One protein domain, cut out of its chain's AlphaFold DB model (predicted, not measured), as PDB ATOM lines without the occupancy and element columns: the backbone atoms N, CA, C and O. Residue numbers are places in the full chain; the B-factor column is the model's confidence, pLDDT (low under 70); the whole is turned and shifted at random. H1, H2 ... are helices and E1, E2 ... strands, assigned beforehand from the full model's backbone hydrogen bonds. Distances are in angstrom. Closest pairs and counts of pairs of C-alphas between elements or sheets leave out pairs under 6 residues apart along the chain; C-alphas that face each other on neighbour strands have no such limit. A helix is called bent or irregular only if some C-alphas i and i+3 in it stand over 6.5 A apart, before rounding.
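What this domain is: This is residues 4 to 109 of the 114 residues of an uncharacterized protein of Dietzia sp. DQ12-45-1b (UniProt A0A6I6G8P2). A long helix, H1, makes most of the length, and its residues 4 to 35 stick out like a handle from a small head. In the head, a three-strand sheet has H2 and the far end of H1 packed on it, while H3 sits over the face opposite H2. The printed part has 106 residues, in the order H1, E1, H2, E2, E3, H3; the sheet runs E1, E3, E2, antiparallel throughout, and the class is mixed, helices and strands. The whole is extended, with a radius of gyration of the C-alphas of 23.2 A and spans of 83 by 32 by 18 A.

How they stand to each other: Start at residues 4 to 49, H1, assigned as one helix by its hydrogen bonds but bent: C-alphas 11 and 14 are 6.8 A apart. Its arms, H1a, residues 4 to 11, and H1b, residues 14 to 49, stand at a steep tilt of 42 degrees. Next look at E1, residues 53 to 57, an edge strand beside the inner strand E3, residues 92 to 98; N 54 and O 96 are within hydrogen-bond range at 2.8 A. H2, residues 65 to 74, touches H1b, which touches it with residues 41 to 48 alone; the closest C-alphas are those of Ser 45 and Val 71, 6.3 A apart, and the two run the same way at a steep tilt of 52 degrees. E2, residues 77 to 84, bends by 50 degrees at residue 80 and forms a hairpin with E3, where N 78 and O 97 are 2.7 A apart. E1, H2 and E2 form a split strand-helix-strand unit, two strands running the same way with E3 between them, and its crossover is right-handed. H2 is on the sheet at a height over the sheet of 8.4 A, and H3, residues 102 to 108, is on the opposite face at 9.4 A, over E3. In H1a, H1b, H2 and H3 every O i to N i+4 pair is within hydrogen-bond range.

Where its parts are: Find C-alpha 4 at (5.655, 16.854, -54.510), where H1a begins. From C-alpha 14 at (-4.173, 16.727, -40.348), H1b runs 52.5 A to C-alpha 49. E1 covers 13.4 A, H2 14.3 A, E2 19.8 A and E3 19.7 A. H3 covers 9.9 A and ends at C-alpha 108, (10.049, 11.632, 24.097).

The domain as a whole: The C-alphas of Gly 4 and Gly 109, the two farthest apart, are 82.7 A apart. The printed part has no cut and no long link. Look for pLDDT under 70 at residues 34 and 50, 57 to 61 and 84 to 92.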
ATOM      1  N   GLY A   4       5.870  18.080 -55.285       81.00
ATOM      2  CA  GLY A   4       5.655  16.854 -54.510       81.00
ATOM      3  C   GLY A   4       5.907  17.022 -53.007       81.00
ATOM      4  O   GLY A   4       5.115  16.548 -52.200       81.00
ATOM      5  N   TRP A   5       6.944  17.768 -52.614       82.25
ATOM      6  CA  TRP A   5       7.210  18.054 -51.198       82.25
ATOM      7  C   TRP A   5       6.143  18.955 -50.569       82.25
ATOM      8  O   TRP A   5       5.789  18.764 -49.407       82.25
ATOM      9  N   ALA A   6       5.591  19.899 -51.336       82.50
ATOM     10  CA  ALA A   6       4.494  20.741 -50.863       82.50
ATOM     11  C   ALA A   6       3.226  19.912 -50.585       82.50
ATOM     12  O   ALA A   6       2.603  20.084 -49.541       82.50
ATOM     13  N   LEU A   7       2.886  18.960 -51.462       82.88
ATOM     14  CA  LEU A   7       1.733  18.071 -51.271       82.88
ATOM     15  C   LEU A   7       1.900  17.136 -50.067       82.88
ATOM     16  O   LEU A   7       0.951  16.941 -49.313       82.88
ATOM     17  N   VAL A   8       3.106  16.604 -49.841       83.12
ATOM     18  CA  VAL A   8       3.406  15.769 -48.663       83.12
ATOM     19  C   VAL A   8       3.244  16.561 -47.365       83.12
ATOM     20  O   VAL A   8       2.629  16.073 -46.419       83.12
ATOM     21  N   LEU A   9       3.735  17.803 -47.319       82.88
ATOM     22  CA  LEU A   9       3.561  18.672 -46.152       82.88
ATOM     23  C   LEU A   9       2.084  18.981 -45.886       82.88
ATOM     24  O   LEU A   9       1.644  18.934 -44.737       82.88
ATOM     25  N   VAL A  10       1.306  19.237 -46.940       86.06
ATOM     26  CA  VAL A  10      -0.141  19.465 -46.820       86.06
ATOM     27  C   VAL A  10      -0.864  18.205 -46.332       86.06
ATOM     28  O   VAL A  10      -1.739  18.301 -45.477       86.06
ATOM     29  N   ALA A  11      -0.468  17.019 -46.797       83.94
ATOM     30  CA  ALA A  11      -1.046  15.752 -46.351       83.94
ATOM     31  C   ALA A  11      -0.721  15.418 -44.880       83.94
ATOM     32  O   ALA A  11      -1.492  14.719 -44.222       83.94
ATOM     33  N   LEU A  12       0.389  15.934 -44.341       87.19
ATOM     34  CA  LEU A  12       0.797  15.734 -42.946       87.19
ATOM     35  C   LEU A  12       0.124  16.701 -41.956       87.19
ATOM     36  O   LEU A  12       0.058  16.392 -40.765       87.19
ATOM     37  N   LEU A  13      -0.411  17.836 -42.422       87.25
ATOM     38  CA  LEU A  13      -1.137  18.803 -41.587       87.25
ATOM     39  C   LEU A  13      -2.225  18.179 -40.695       87.25
ATOM     40  O   LEU A  13      -2.226  18.481 -39.501       87.25
ATOM     41  N   PRO A  14      -3.136  17.319 -41.195       85.62
ATOM     42  CA  PRO A  14      -4.173  16.727 -40.348       85.62
ATOM     43  C   PRO A  14      -3.601  15.851 -39.225       85.62
ATOM     44  O   PRO A  14      -4.121  15.876 -38.110       85.62
ATOM     45  N   ILE A  15      -2.502  15.132 -39.477       86.88
ATOM     46  CA  ILE A  15      -1.823  14.315 -38.460       86.88
ATOM     47  C   ILE A  15      -1.179  15.222 -37.407       86.88
ATOM     48  O   ILE A  15      -1.365  15.014 -36.207       86.88
ATOM     49  N   ALA A  16      -0.473  16.267 -37.843       85.25
ATOM     50  CA  ALA A  16       0.130  17.243 -36.943       85.25
ATOM     51  C   ALA A  16      -0.928  17.944 -36.070       85.25
ATOM     52  O   ALA A  16      -0.746  18.070 -34.859       85.25
ATOM     53  N   ALA A  17      -2.067  18.328 -36.654       85.94
ATOM     54  CA  ALA A  17      -3.182  18.934 -35.931       85.94
ATOM     55  C   ALA A  17      -3.752  17.993 -34.854       85.94
ATOM     56  O   ALA A  17      -4.011  18.424 -33.728       85.94
ATOM     57  N   TRP A  18      -3.882  16.700 -35.162       90.75
ATOM     58  CA  TRP A  18      -4.321  15.683 -34.204       90.75
ATOM     59  C   TRP A  18      -3.360  15.531 -33.021       90.75
ATOM     60  O   TRP A  18      -3.791  15.481 -31.866       90.75
ATOM     61  N   LEU A  19      -2.053  15.509 -33.289       90.50
ATOM     62  CA  LEU A  19      -1.029  15.419 -32.246       90.50
ATOM     63  C   LEU A  19      -1.053  16.640 -31.318       90.50
ATOM     64  O   LEU A  19      -0.992  16.486 -30.097       90.50
ATOM     65  N   VAL A  20      -1.212  17.845 -31.875       89.25
ATOM     66  CA  VAL A  20      -1.331  19.084 -31.088       89.25
ATOM     67  C   VAL A  20      -2.583  19.059 -30.208       89.25
ATOM     68  O   VAL A  20      -2.514  19.418 -29.032       89.25
ATOM     69  N   ALA A  21      -3.716  18.589 -30.734       83.44
ATOM     70  CA  ALA A  21      -4.950  18.467 -29.962       83.44
ATOM     71  C   ALA A  21      -4.802  17.481 -28.789       83.44
ATOM     72  O   ALA A  21      -5.168  17.808 -27.657       83.44
ATOM     73  N   LEU A  22      -4.205  16.306 -29.024       86.81
ATOM     74  CA  LEU A  22      -3.919  15.323 -27.972       86.81
ATOM     75  C   LEU A  22      -2.987  15.891 -26.898       86.81
ATOM     76  O   LEU A  22      -3.275  15.764 -25.705       86.81
ATOM     77  N   ALA A  23      -1.911  16.564 -27.307       87.31
ATOM     78  CA  ALA A  23      -0.983  17.211 -26.387       87.31
ATOM     79  C   ALA A  23      -1.680  18.293 -25.545       87.31
ATOM     80  O   ALA A  23      -1.490  18.349 -24.328       87.31
ATOM     81  N   ALA A  24      -2.549  19.105 -26.154       87.44
ATOM     82  CA  ALA A  24      -3.311  20.133 -25.451       87.44
ATOM     83  C   ALA A  24      -4.296  19.537 -24.428       87.44
ATOM     84  O   ALA A  24      -4.403  20.040 -23.306       87.44
ATOM     85  N   VAL A  25      -4.995  18.451 -24.773       84.38
ATOM     86  CA  VAL A  25      -5.912  17.754 -23.854       84.38
ATOM     87  C   VAL A  25      -5.145  17.101 -22.706       84.38
ATOM     88  O   VAL A  25      -5.535  17.258 -21.544       84.38
ATOM     89  N   ALA A  26      -4.035  16.421 -22.998       78.06
ATOM     90  CA  ALA A  26      -3.170  15.826 -21.983       78.06
ATOM     91  C   ALA A  26      -2.604  16.896 -21.036       78.06
ATOM     92  O   ALA A  26      -2.684  16.741 -19.817       78.06
ATOM     93  N   GLY A  27      -2.133  18.021 -21.583       80.00
ATOM     94  CA  GLY A  27      -1.647  19.167 -20.816       80.00
ATOM     95  C   GLY A  27      -2.726  19.774 -19.920       80.00
ATOM     96  O   GLY A  27      -2.510  19.940 -18.719       80.00
ATOM     97  N   ARG A  28      -3.931  20.023 -20.453       74.44
ATOM     98  CA  ARG A  28      -5.071  20.520 -19.657       74.44
ATOM     99  C   ARG A  28      -5.462  19.548 -18.548       74.44
ATOM    100  O   ARG A  28      -5.739  19.979 -17.431       74.44
ATOM    101  N   ARG A  29      -5.476  18.243 -18.829       75.50
ATOM    102  CA  ARG A  29      -5.793  17.213 -17.832       75.50
ATOM    103  C   ARG A  29      -4.733  17.155 -16.733       75.50
ATOM    104  O   ARG A  29      -5.092  17.057 -15.562       75.50
ATOM    105  N   ALA A  30      -3.456  17.256 -17.090       72.00
ATOM    106  CA  ALA A  30      -2.357  17.300 -16.132       72.00
ATOM    107  C   ALA A  30      -2.415  18.558 -15.250       72.00
ATOM    108  O   ALA A  30      -2.240  18.463 -14.039       72.00
ATOM    109  N   LEU A  31      -2.729  19.719 -15.832       70.25
ATOM    110  CA  LEU A  31      -2.903  20.973 -15.093       70.25
ATOM    111  C   LEU A  31      -4.081  20.913 -14.115       70.25
ATOM    112  O   LEU A  31      -3.930  21.331 -12.971       70.25
ATOM    113  N   ARG A  32      -5.224  20.344 -14.524       71.62
ATOM    114  CA  ARG A  32      -6.373  20.143 -13.622       71.62
ATOM    115  C   ARG A  32      -6.018  19.229 -12.451       71.62
ATOM    116  O   ARG A  32      -6.241  19.611 -11.312       71.62
ATOM    117  N   ARG A  33      -5.370  18.091 -12.728       70.38
ATOM    118  CA  ARG A  33      -4.891  17.174 -11.681       70.38
ATOM    119  C   ARG A  33      -3.930  17.859 -10.708       70.38
ATOM    120  O   ARG A  33      -4.096  17.721  -9.504       70.38
ATOM    121  N   ARG A  34      -2.985  18.662 -11.212       69.69
ATOM    122  CA  ARG A  34      -2.085  19.456 -10.356       69.69
ATOM    123  C   ARG A  34      -2.837  20.469  -9.489       69.69
ATOM    124  O   ARG A  34      -2.449  20.677  -8.344       69.69
ATOM    125  N   GLY A  35      -3.888  21.092 -10.022       73.00
ATOM    126  CA  GLY A  35      -4.745  22.005  -9.263       73.00
ATOM    127  C   GLY A  35      -5.452  21.305  -8.101       73.00
ATOM    128  O   GLY A  35      -5.411  21.797  -6.972       73.00
ATOM    129  N   ASP A  36      -6.020  20.126  -8.360       79.50
ATOM    130  CA  ASP A  36      -6.678  19.306  -7.339       79.50
ATOM    131  C   ASP A  36      -5.681  18.835  -6.267       79.50
ATOM    132  O   ASP A  36      -5.966  18.928  -5.072       79.50
ATOM    133  N   ASP A  37      -4.476  18.421  -6.670       79.50
ATOM    134  CA  ASP A  37      -3.401  18.038  -5.747       79.50
ATOM    135  C   ASP A  37      -2.989  19.205  -4.843       79.50
ATOM    136  O   ASP A  37      -2.812  19.038  -3.634       79.50
ATOM    137  N   GLN A  38      -2.867  20.414  -5.397       80.38
ATOM    138  CA  GLN A  38      -2.496  21.598  -4.625       80.38
ATOM    139  C   GLN A  38      -3.604  22.010  -3.645       80.38
ATOM    140  O   GLN A  38      -3.313  22.409  -2.513       80.38
ATOM    141  N   ALA A  39      -4.873  21.861  -4.030       82.50
ATOM    142  CA  ALA A  39      -6.010  22.067  -3.137       82.50
ATOM    143  C   ALA A  39      -6.046  21.022  -2.006       82.50
ATOM    144  O   ALA A  39      -6.224  21.384  -0.840       82.50
ATOM    145  N   ARG A  40      -5.800  19.743  -2.325       81.88
ATOM    146  CA  ARG A  40      -5.701  18.643  -1.349       81.88
ATOM    147  C   ARG A  40      -4.570  18.877  -0.348       81.88
ATOM    148  O   ARG A  40      -4.801  18.768   0.854       81.88
ATOM    149  N   ARG A  41      -3.389  19.302  -0.814       83.50
ATOM    150  CA  ARG A  41      -2.253  19.679   0.050       83.50
ATOM    151  C   ARG A  41      -2.598  20.829   0.995       83.50
ATOM    152  O   ARG A  41      -2.323  20.731   2.183       83.50
ATOM    153  N   ARG A  42      -3.256  21.885   0.499       83.88
ATOM    154  CA  ARG A  42      -3.704  23.017   1.337       83.88
ATOM    155  C   ARG A  42      -4.741  22.605   2.382       83.88
ATOM    156  O   ARG A  42      -4.758  23.149   3.480       83.88
ATOM    157  N   ARG A  43      -5.639  21.675   2.050       82.94
ATOM    158  CA  ARG A  43      -6.606  21.141   3.019       82.94
ATOM    159  C   ARG A  43      -5.893  20.349   4.113       82.94
ATOM    160  O   ARG A  43      -6.179  20.574   5.285       82.94
ATOM    161  N   LEU A  44      -4.941  19.496   3.735       82.44
ATOM    162  CA  LEU A  44      -4.117  18.741   4.677       82.44
ATOM    163  C   LEU A  44      -3.306  19.669   5.595       82.44
ATOM    164  O   LEU A  44      -3.324  19.488   6.807       82.44
ATOM    165  N   SER A  45      -2.656  20.701   5.049       81.31
ATOM    166  CA  SER A  45      -1.874  21.643   5.859       81.31
ATOM    167  C   SER A  45      -2.741  22.382   6.884       81.31
ATOM    168  O   SER A  45      -2.305  22.614   8.007       81.31
ATOM    169  N   ARG A  46      -3.996  22.708   6.538       81.69
ATOM    170  CA  ARG A  46      -4.960  23.286   7.489       81.69
ATOM    171  C   ARG A  46      -5.373  22.303   8.582       81.69
ATOM    172  O   ARG A  46      -5.474  22.721   9.725       81.69
ATOM    173  N   MET A  47      -5.602  21.032   8.240       78.19
ATOM    174  CA  MET A  47      -5.927  19.989   9.225       78.19
ATOM    175  C   MET A  47      -4.790  19.781  10.228       78.19
ATOM    176  O   MET A  47      -5.042  19.563  11.407       78.19
ATOM    177  N   LEU A  48      -3.545  19.878   9.760       79.88
ATOM    178  CA  LEU A  48      -2.353  19.724  10.592       79.88
ATOM    179  C   LEU A  48      -2.066  20.954  11.462       79.88
ATOM    180  O   LEU A  48      -1.571  20.816  12.572       79.88
ATOM    181  N   GLY A  49      -2.382  22.158  10.982       72.00
ATOM    182  CA  GLY A  49      -2.024  23.396  11.675       72.00
ATOM    183  C   GLY A  49      -2.807  23.686  12.962       72.00
ATOM    184  O   GLY A  49      -2.333  24.485  13.770       72.00
ATOM    185  N   SER A  50      -3.980  23.073  13.170       69.44
ATOM    186  CA  SER A  50      -4.921  23.487  14.223       69.44
ATOM    187  C   SER A  50      -4.835  22.724  15.546       69.44
ATOM    188  O   SER A  50      -5.453  23.168  16.507       69.44
ATOM    189  N   ALA A  51      -4.124  21.596  15.626       72.00
ATOM    190  CA  ALA A  51      -4.110  20.762  16.832       72.00
ATOM    191  C   ALA A  51      -2.717  20.203  17.149       72.00
ATOM    192  O   ALA A  51      -1.873  20.085  16.262       72.00
ATOM    193  N   ASP A  52      -2.486  19.864  18.418       74.38
ATOM    194  CA  ASP A  52      -1.222  19.273  18.888       74.38
ATOM    195  C   ASP A  52      -1.114  17.771  18.608       74.38
ATOM    196  O   ASP A  52      -0.011  17.230  18.528       74.38
ATOM    197  N   LEU A  53      -2.252  17.114  18.391       77.44
ATOM    198  CA  LEU A  53      -2.366  15.738  17.925       77.44
ATOM    199  C   LEU A  53      -3.367  15.710  16.771       77.44
ATOM    200  O   LEU A  53      -4.492  16.194  16.900       77.44
ATOM    201  N   VAL A  54      -2.958  15.140  15.641       79.06
ATOM    202  CA  VAL A  54      -3.774  15.062  14.430       79.06
ATOM    203  C   VAL A  54      -3.728  13.644  13.887       79.06
ATOM    204  O   VAL A  54      -2.665  13.075  13.638       79.06
ATOM    205  N   VAL A  55      -4.912  13.079  13.684       77.25
ATOM    206  CA  VAL A  55      -5.115  11.731  13.160       77.25
ATOM    207  C   VAL A  55      -5.671  11.867  11.746       77.25
ATOM    208  O   VAL A  55      -6.757  12.411  11.552       77.25
ATOM    209  N   VAL A  56      -4.911  11.416  10.748       73.06
ATOM    210  CA  VAL A  56      -5.263  11.560   9.328       73.06
ATOM    211  C   VAL A  56      -5.518  10.184   8.715       73.06
ATOM    212  O   VAL A  56      -4.576   9.403   8.537       73.06
ATOM    213  N   PRO A  57      -6.763   9.866   8.328       69.69
ATOM    214  CA  PRO A  57      -7.044   8.670   7.548       69.69
ATOM    215  C   PRO A  57      -6.421   8.787   6.154       69.69
ATOM    216  O   PRO A  57      -6.630   9.789   5.467       69.69
ATOM    217  N   THR A  58      -5.739   7.744   5.664       64.25
ATOM    218  CA  THR A  58      -5.224   7.741   4.278       64.25
ATOM    219  C   THR A  58      -6.330   7.867   3.229       64.25
ATOM    220  O   THR A  58      -6.055   8.255   2.104       64.25
ATOM    221  N   SER A  59      -7.583   7.546   3.568       61.59
ATOM    222  CA  SER A  59      -8.738   7.728   2.676       61.59
ATOM    223  C   SER A  59      -9.180   9.180   2.518       61.59
ATOM    224  O   SER A  59      -9.793   9.524   1.515       61.59
ATOM    225  N   ASP A  60      -8.912  10.025   3.512       64.62
ATOM    226  CA  ASP A  60      -9.377  11.419   3.510       64.62
ATOM    227  C   ASP A  60      -8.420  12.329   2.736       64.62
ATOM    228  O   ASP A  60      -8.707  13.506   2.479       64.62
ATOM    229  N   VAL A  61      -7.273  11.760   2.362       64.00
ATOM    230  CA  VAL A  61      -6.168  12.412   1.693       64.00
ATOM    231  C   VAL A  61      -5.697  11.490   0.575       64.00
ATOM    232  O   VAL A  61      -4.796  10.679   0.751       64.00
ATOM    233  N   ASP A  62      -6.297  11.646  -0.604       72.44
ATOM    234  CA  ASP A  62      -5.842  11.034  -1.859       72.44
ATOM    235  C   ASP A  62      -4.493  11.655  -2.317       72.44
ATOM    236  O   ASP A  62      -4.388  12.255  -3.393       72.44
ATOM    237  N   LEU A  63      -3.462  11.596  -1.475       75.38
ATOM    238  CA  LEU A  63      -2.095  12.006  -1.785       75.38
ATOM    239  C   LEU A  63      -1.139  10.842  -1.497       75.38
ATOM    240  O   LEU A  63      -1.397  10.037  -0.600       75.38
ATOM    241  N   PRO A  64      -0.002  10.762  -2.208       79.31
ATOM    242  CA  PRO A  64       1.056   9.823  -1.859       79.31
ATOM    243  C   PRO A  64       1.562  10.060  -0.431       79.31
ATOM    244  O   PRO A  64       1.728  11.209  -0.019       79.31
ATOM    245  N   GLU A  65       1.897   8.985   0.281       78.62
ATOM    246  CA  GLU A  65       2.461   9.018   1.640       78.62
ATOM    247  C   GLU A  65       3.635  10.001   1.769       78.62
ATOM    248  O   GLU A  65       3.654  10.837   2.669       78.62
ATOM    249  N   SER A  66       4.567   9.984   0.813       83.31
ATOM    250  CA  SER A  66       5.710  10.905   0.787       83.31
ATOM    251  C   SER A  66       5.298  12.381   0.768       83.31
ATOM    252  O   SER A  66       5.959  13.219   1.375       83.31
ATOM    253  N   THR A  67       4.185  12.710   0.105       82.75
ATOM    254  CA  THR A  67       3.642  14.073   0.075       82.75
ATOM    255  C   THR A  67       2.998  14.437   1.408       82.75
ATOM    256  O   THR A  67       3.155  15.565   1.865       82.75
ATOM    257  N   VAL A  68       2.295  13.496   2.042       83.81
ATOM    258  CA  VAL A  68       1.687  13.709   3.364       83.81
ATOM    259  C   VAL A  68       2.768  13.979   4.408       83.81
ATOM    260  O   VAL A  68       2.665  14.956   5.144       83.81
ATOM    261  N   LEU A  69       3.833  13.172   4.422       85.06
ATOM    262  CA  LEU A  69       4.967  13.343   5.334       85.06
ATOM    263  C   LEU A  69       5.700  14.672   5.108       85.06
ATOM    264  O   LEU A  69       6.046  15.350   6.074       85.06
ATOM    265  N   ALA A  70       5.895  15.078   3.850       86.31
ATOM    266  CA  ALA A  70       6.504  16.366   3.524       86.31
ATOM    267  C   ALA A  70       5.667  17.550   4.043       86.31
ATOM    268  O   ALA A  70       6.196  18.410   4.739       86.31
ATOM    269  N   VAL A  71       4.352  17.555   3.785       85.12
ATOM    270  CA  VAL A  71       3.440  18.609   4.274       85.12
ATOM    271  C   VAL A  71       3.356  18.609   5.804       85.12
ATOM    272  O   VAL A  71       3.305  19.675   6.407       85.12
ATOM    273  N   ALA A  72       3.373  17.435   6.442       85.75
ATOM    274  CA  ALA A  72       3.437  17.324   7.898       85.75
ATOM    275  C   ALA A  72       4.712  17.954   8.462       85.75
ATOM    276  O   ALA A  72       4.640  18.736   9.407       85.75
ATOM    277  N   THR A  73       5.852  17.688   7.831       86.06
ATOM    278  CA  THR A  73       7.143  18.244   8.245       86.06
ATOM    279  C   THR A  73       7.155  19.769   8.101       86.06
ATOM    280  O   THR A  73       7.532  20.467   9.036       86.06
ATOM    281  N   GLU A  74       6.669  20.298   6.972       86.56
ATOM    282  CA  GLU A  74       6.512  21.747   6.749       86.56
ATOM    283  C   GLU A  74       5.552  22.399   7.759       86.56
ATOM    284  O   GLU A  74       5.759  23.541   8.161       86.56
ATOM    285  N   ALA A  75       4.520  21.674   8.198       83.56
ATOM    286  CA  ALA A  75       3.572  22.127   9.213       83.56
ATOM    287  C   ALA A  75       4.098  22.003  10.659       83.56
ATOM    288  O   ALA A  75       3.358  22.300  11.595       83.56
ATOM    289  N   GLY A  76       5.347  21.566  10.862       84.25
ATOM    290  CA  GLY A  76       5.925  21.371  12.193       84.25
ATOM    291  C   GLY A  76       5.360  20.153  12.928       84.25
ATOM    292  O   GLY A  76       5.346  20.127  14.155       84.25
ATOM    293  N   MET A  77       4.878  19.151  12.194       87.44
ATOM    294  CA  MET A  77       4.320  17.916  12.741       87.44
ATOM    295  C   MET A  77       5.300  16.751  12.563       87.44
ATOM    296  O   MET A  77       5.922  16.581  11.515       87.44
ATOM    297  N   ARG A  78       5.398  15.903  13.583       85.94
ATOM    298  CA  ARG A  78       6.168  14.660  13.610       85.94
ATOM    299  C   ARG A  78       5.238  13.470  13.402       85.94
ATOM    300  O   ARG A  78       4.228  13.329  14.088       85.94
ATOM    301  N   PHE A  79       5.607  12.592  12.478       86.94
ATOM    302  CA  PHE A  79       4.908  11.332  12.248       86.94
ATOM    303  C   PHE A  79       5.282  10.301  13.321       86.94
ATOM    304  O   PHE A  79       6.467  10.067  13.566       86.94
ATOM    305  N   LEU A  80       4.278   9.691  13.952       84.06
ATOM    306  CA  LEU A  80       4.467   8.672  14.990       84.06
ATOM    307  C   LEU A  80       4.325   7.249  14.460       84.06
ATOM    308  O   LEU A  80       4.953   6.329  14.976       84.06
ATOM    309  N   GLY A  81       3.511   7.062  13.426       83.06
ATOM    310  CA  GLY A  81       3.265   5.753  12.852       83.06
ATOM    311  C   GLY A  81       1.867   5.629  12.276       83.06
ATOM    312  O   GLY A  81       1.064   6.566  12.284       83.06
ATOM    313  N   TYR A  82       1.598   4.435  11.763       80.88
ATOM    314  CA  TYR A  82       0.271   4.065  11.312       80.88
ATOM    315  C   TYR A  82      -0.454   3.325  12.416       80.88
ATOM    316  O   TYR A  82      -0.050   2.226  12.797       80.88
ATOM    317  N   GLU A  83      -1.565   3.888  12.864       72.88
ATOM    318  CA  GLU A  83      -2.537   3.122  13.612       72.88
ATOM    319  C   GLU A  83      -3.243   2.183  12.628       72.88
ATOM    320  O   GLU A  83      -3.872   2.600  11.645       72.88
ATOM    321  N   ARG A  84      -3.071   0.877  12.852       62.94
ATOM    322  CA  ARG A  84      -3.921  -0.131  12.226       62.94
ATOM    323  C   ARG A  84      -5.216  -0.136  13.012       62.94
ATOM    324  O   ARG A  84      -5.313  -0.791  14.038       62.94
ATOM    325  N   THR A  85      -6.213   0.583  12.520       57.53
ATOM    326  CA  THR A  85      -7.578   0.281  12.935       57.53
ATOM    327  C   THR A  85      -7.913  -1.095  12.368       57.53
ATOM    328  O   THR A  85      -7.737  -1.309  11.162       57.53
ATOM    329  N   ASP A  86      -8.399  -2.015  13.207       58.00
ATOM    330  CA  ASP A  86      -8.950  -3.334  12.837       58.00
ATOM    331  C   ASP A  86     -10.247  -3.198  12.011       58.00
ATOM    332  O   ASP A  86     -11.255  -3.871  12.219       58.00
ATOM    333  N   SER A  87     -10.252  -2.267  11.059       52.88
ATOM    334  CA  SER A  87     -11.346  -2.034  10.143       52.88
ATOM    335  C   SER A  87     -11.209  -2.972   8.938       52.88
ATOM    336  O   SER A  87     -10.108  -3.144   8.397       52.88
ATOM    337  N   PRO A  88     -12.327  -3.528   8.441       54.81
ATOM    338  CA  PRO A  88     -12.336  -4.453   7.303       54.81
ATOM    339  C   PRO A  88     -11.750  -3.849   6.016       54.81
ATOM    340  O   PRO A  88     -11.400  -4.575   5.091       54.81
ATOM    341  N   LEU A  89     -11.587  -2.523   5.958       56.78
ATOM    342  CA  LEU A  89     -11.051  -1.798   4.809       56.78
ATOM    343  C   LEU A  89      -9.526  -1.594   4.843       56.78
ATOM    344  O   LEU A  89      -9.012  -0.907   3.962       56.78
ATOM    345  N   ARG A  90      -8.791  -2.150   5.827       57.69
ATOM    346  CA  ARG A  90      -7.326  -1.967   5.980       57.69
ATOM    347  C   ARG A  90      -6.894  -0.499   5.804       57.69
ATOM    348  O   ARG A  90      -5.859  -0.214   5.195       57.69
ATOM    349  N   ARG A  91      -7.705   0.445   6.293       63.78
ATOM    350  CA  ARG A  91      -7.389   1.875   6.213       63.78
ATOM    351  C   ARG A  91      -6.211   2.154   7.137       63.78
ATOM    352  O   ARG A  91      -6.257   1.828   8.318       63.78
ATOM    353  N   ARG A  92      -5.139   2.720   6.584       68.44
ATOM    354  CA  ARG A  92      -3.994   3.168   7.373       68.44
ATOM    355  C   ARG A  92      -4.336   4.542   7.925       68.44
ATOM    356  O   ARG A  92      -4.742   5.429   7.180       68.44
ATOM    357  N   VAL A  93      -4.201   4.717   9.226       75.38
ATOM    358  CA  VAL A  93      -4.452   6.006   9.862       75.38
ATOM    359  C   VAL A  93      -3.108   6.546  10.318       75.38
ATOM    360  O   VAL A  93      -2.447   5.932  11.147       75.38
ATOM    361  N   GLY A  94      -2.648   7.635   9.706       81.94
ATOM    362  CA  GLY A  94      -1.393   8.269  10.090       81.94
ATOM    363  C   GLY A  94      -1.597   9.121  11.337       81.94
ATOM    364  O   GLY A  94      -2.489   9.970  11.355       81.94
ATOM    365  N   VAL A  95      -0.776   8.899  12.360       82.81
ATOM    366  CA  VAL A  95      -0.813   9.672  13.605       82.81
ATOM    367  C   VAL A  95       0.337  10.672  13.606       82.81
ATOM    368  O   VAL A  95       1.502  10.302  13.421       82.81
ATOM    369  N   PHE A  96       0.005  11.946  13.804       86.81
ATOM    370  CA  PHE A  96       0.939  13.064  13.778       86.81
ATOM    371  C   PHE A  96       0.818  13.886  15.059       86.81
ATOM    372  O   PHE A  96      -0.289  14.165  15.511       86.81
ATOM    373  N   VAL A  97       1.946  14.329  15.606       86.75
ATOM    374  CA  VAL A  97       1.997  15.236  16.765       86.75
ATOM    375  C   VAL A  97       2.758  16.502  16.432       86.75
ATOM    376  O   VAL A  97       3.675  16.465  15.615       86.75
ATOM    377  N   ARG A  98       2.419  17.622  17.066       86.94
ATOM    378  CA  ARG A  98       3.181  18.863  16.920       86.94
ATOM    379  C   ARG A  98       4.579  18.681  17.502       86.94
ATOM    380  O   ARG A  98       4.732  18.361  18.678       86.94
ATOM    381  N   ALA A  99       5.600  18.899  16.679       83.88
ATOM    382  CA  ALA A  99       6.988  18.825  17.107       83.88
ATOM    383  C   ALA A  99       7.263  19.894  18.175       83.88
ATOM    384  O   ALA A  99       6.961  21.070  17.973       83.88
ATOM    385  N   GLY A 100       7.815  19.477  19.315       79.88
ATOM    386  CA  GLY A 100       8.046  20.357  20.466       79.88
ATOM    387  C   GLY A 100       6.784  20.762  21.240       79.88
ATOM    388  O   GLY A 100       6.887  21.567  22.163       79.88
ATOM    389  N   GLY A 101       5.609  20.228  20.889       78.88
ATOM    390  CA  GLY A 101       4.396  20.355  21.697       78.88
ATOM    391  C   GLY A 101       4.421  19.431  22.918       78.88
ATOM    392  O   GLY A 101       5.242  18.517  23.005       78.88
ATOM    393  N   GLU A 102       3.486  19.636  23.844       79.62
ATOM    394  CA  GLU A 102       3.388  18.870  25.095       79.62
ATOM    395  C   GLU A 102       3.302  17.356  24.847       79.62
ATOM    396  O   GLU A 102       4.024  16.576  25.463       79.62
ATOM    397  N   VAL A 103       2.503  16.941  23.860       77.25
ATOM    398  CA  VAL A 103       2.365  15.529  23.476       77.25
ATOM    399  C   VAL A 103       3.685  14.948  22.942       77.25
ATOM    400  O   VAL A 103       4.037  13.824  23.291       77.25
ATOM    401  N   ASP A 104       4.452  15.694  22.135       81.00
ATOM    402  CA  ASP A 104       5.767  15.240  21.646       81.00
ATOM    403  C   ASP A 104       6.782  15.151  22.796       81.00
ATOM    404  O   ASP A 104       7.546  14.189  22.849       81.00
ATOM    405  N   ALA A 105       6.747  16.083  23.755       79.62
ATOM    406  CA  ALA A 105       7.603  16.051  24.943       79.62
ATOM    407  C   ALA A 105       7.294  14.854  25.860       79.62
ATOM    408  O   ALA A 105       8.214  14.183  26.331       79.62
ATOM    409  N   VAL A 106       6.013  14.530  26.061       80.06
ATOM    410  CA  VAL A 106       5.589  13.335  26.810       80.06
ATOM    411  C   VAL A 106       6.032  12.056  26.092       80.06
ATOM    412  O   VAL A 106       6.586  11.160  26.724       80.06
ATOM    413  N   ILE A 107       5.867  11.974  24.767       79.50
ATOM    414  CA  ILE A 107       6.284  10.799  23.978       79.50
ATOM    415  C   ILE A 107       7.806  10.614  23.980       79.50
ATOM    416  O   ILE A 107       8.286   9.481  23.965       79.50
ATOM    417  N   ARG A 108       8.583  11.702  23.990       80.25
ATOM    418  CA  ARG A 108      10.049  11.632  24.097       80.25
ATOM    419  C   ARG A 108      10.539  11.281  25.502       80.25
ATOM    420  O   ARG A 108      11.703  10.925  25.642       80.25
ATOM    421  N   GLY A 109       9.665  11.339  26.507       72.88
ATOM    422  CA  GLY A 109      10.039  11.158  27.909       72.88
ATOM    423  C   GLY A 109      10.709  12.389  28.524       72.88
ATOM    424  O   GLY A 109      11.292  12.282  29.599       72.88
TER     425      GLY A 109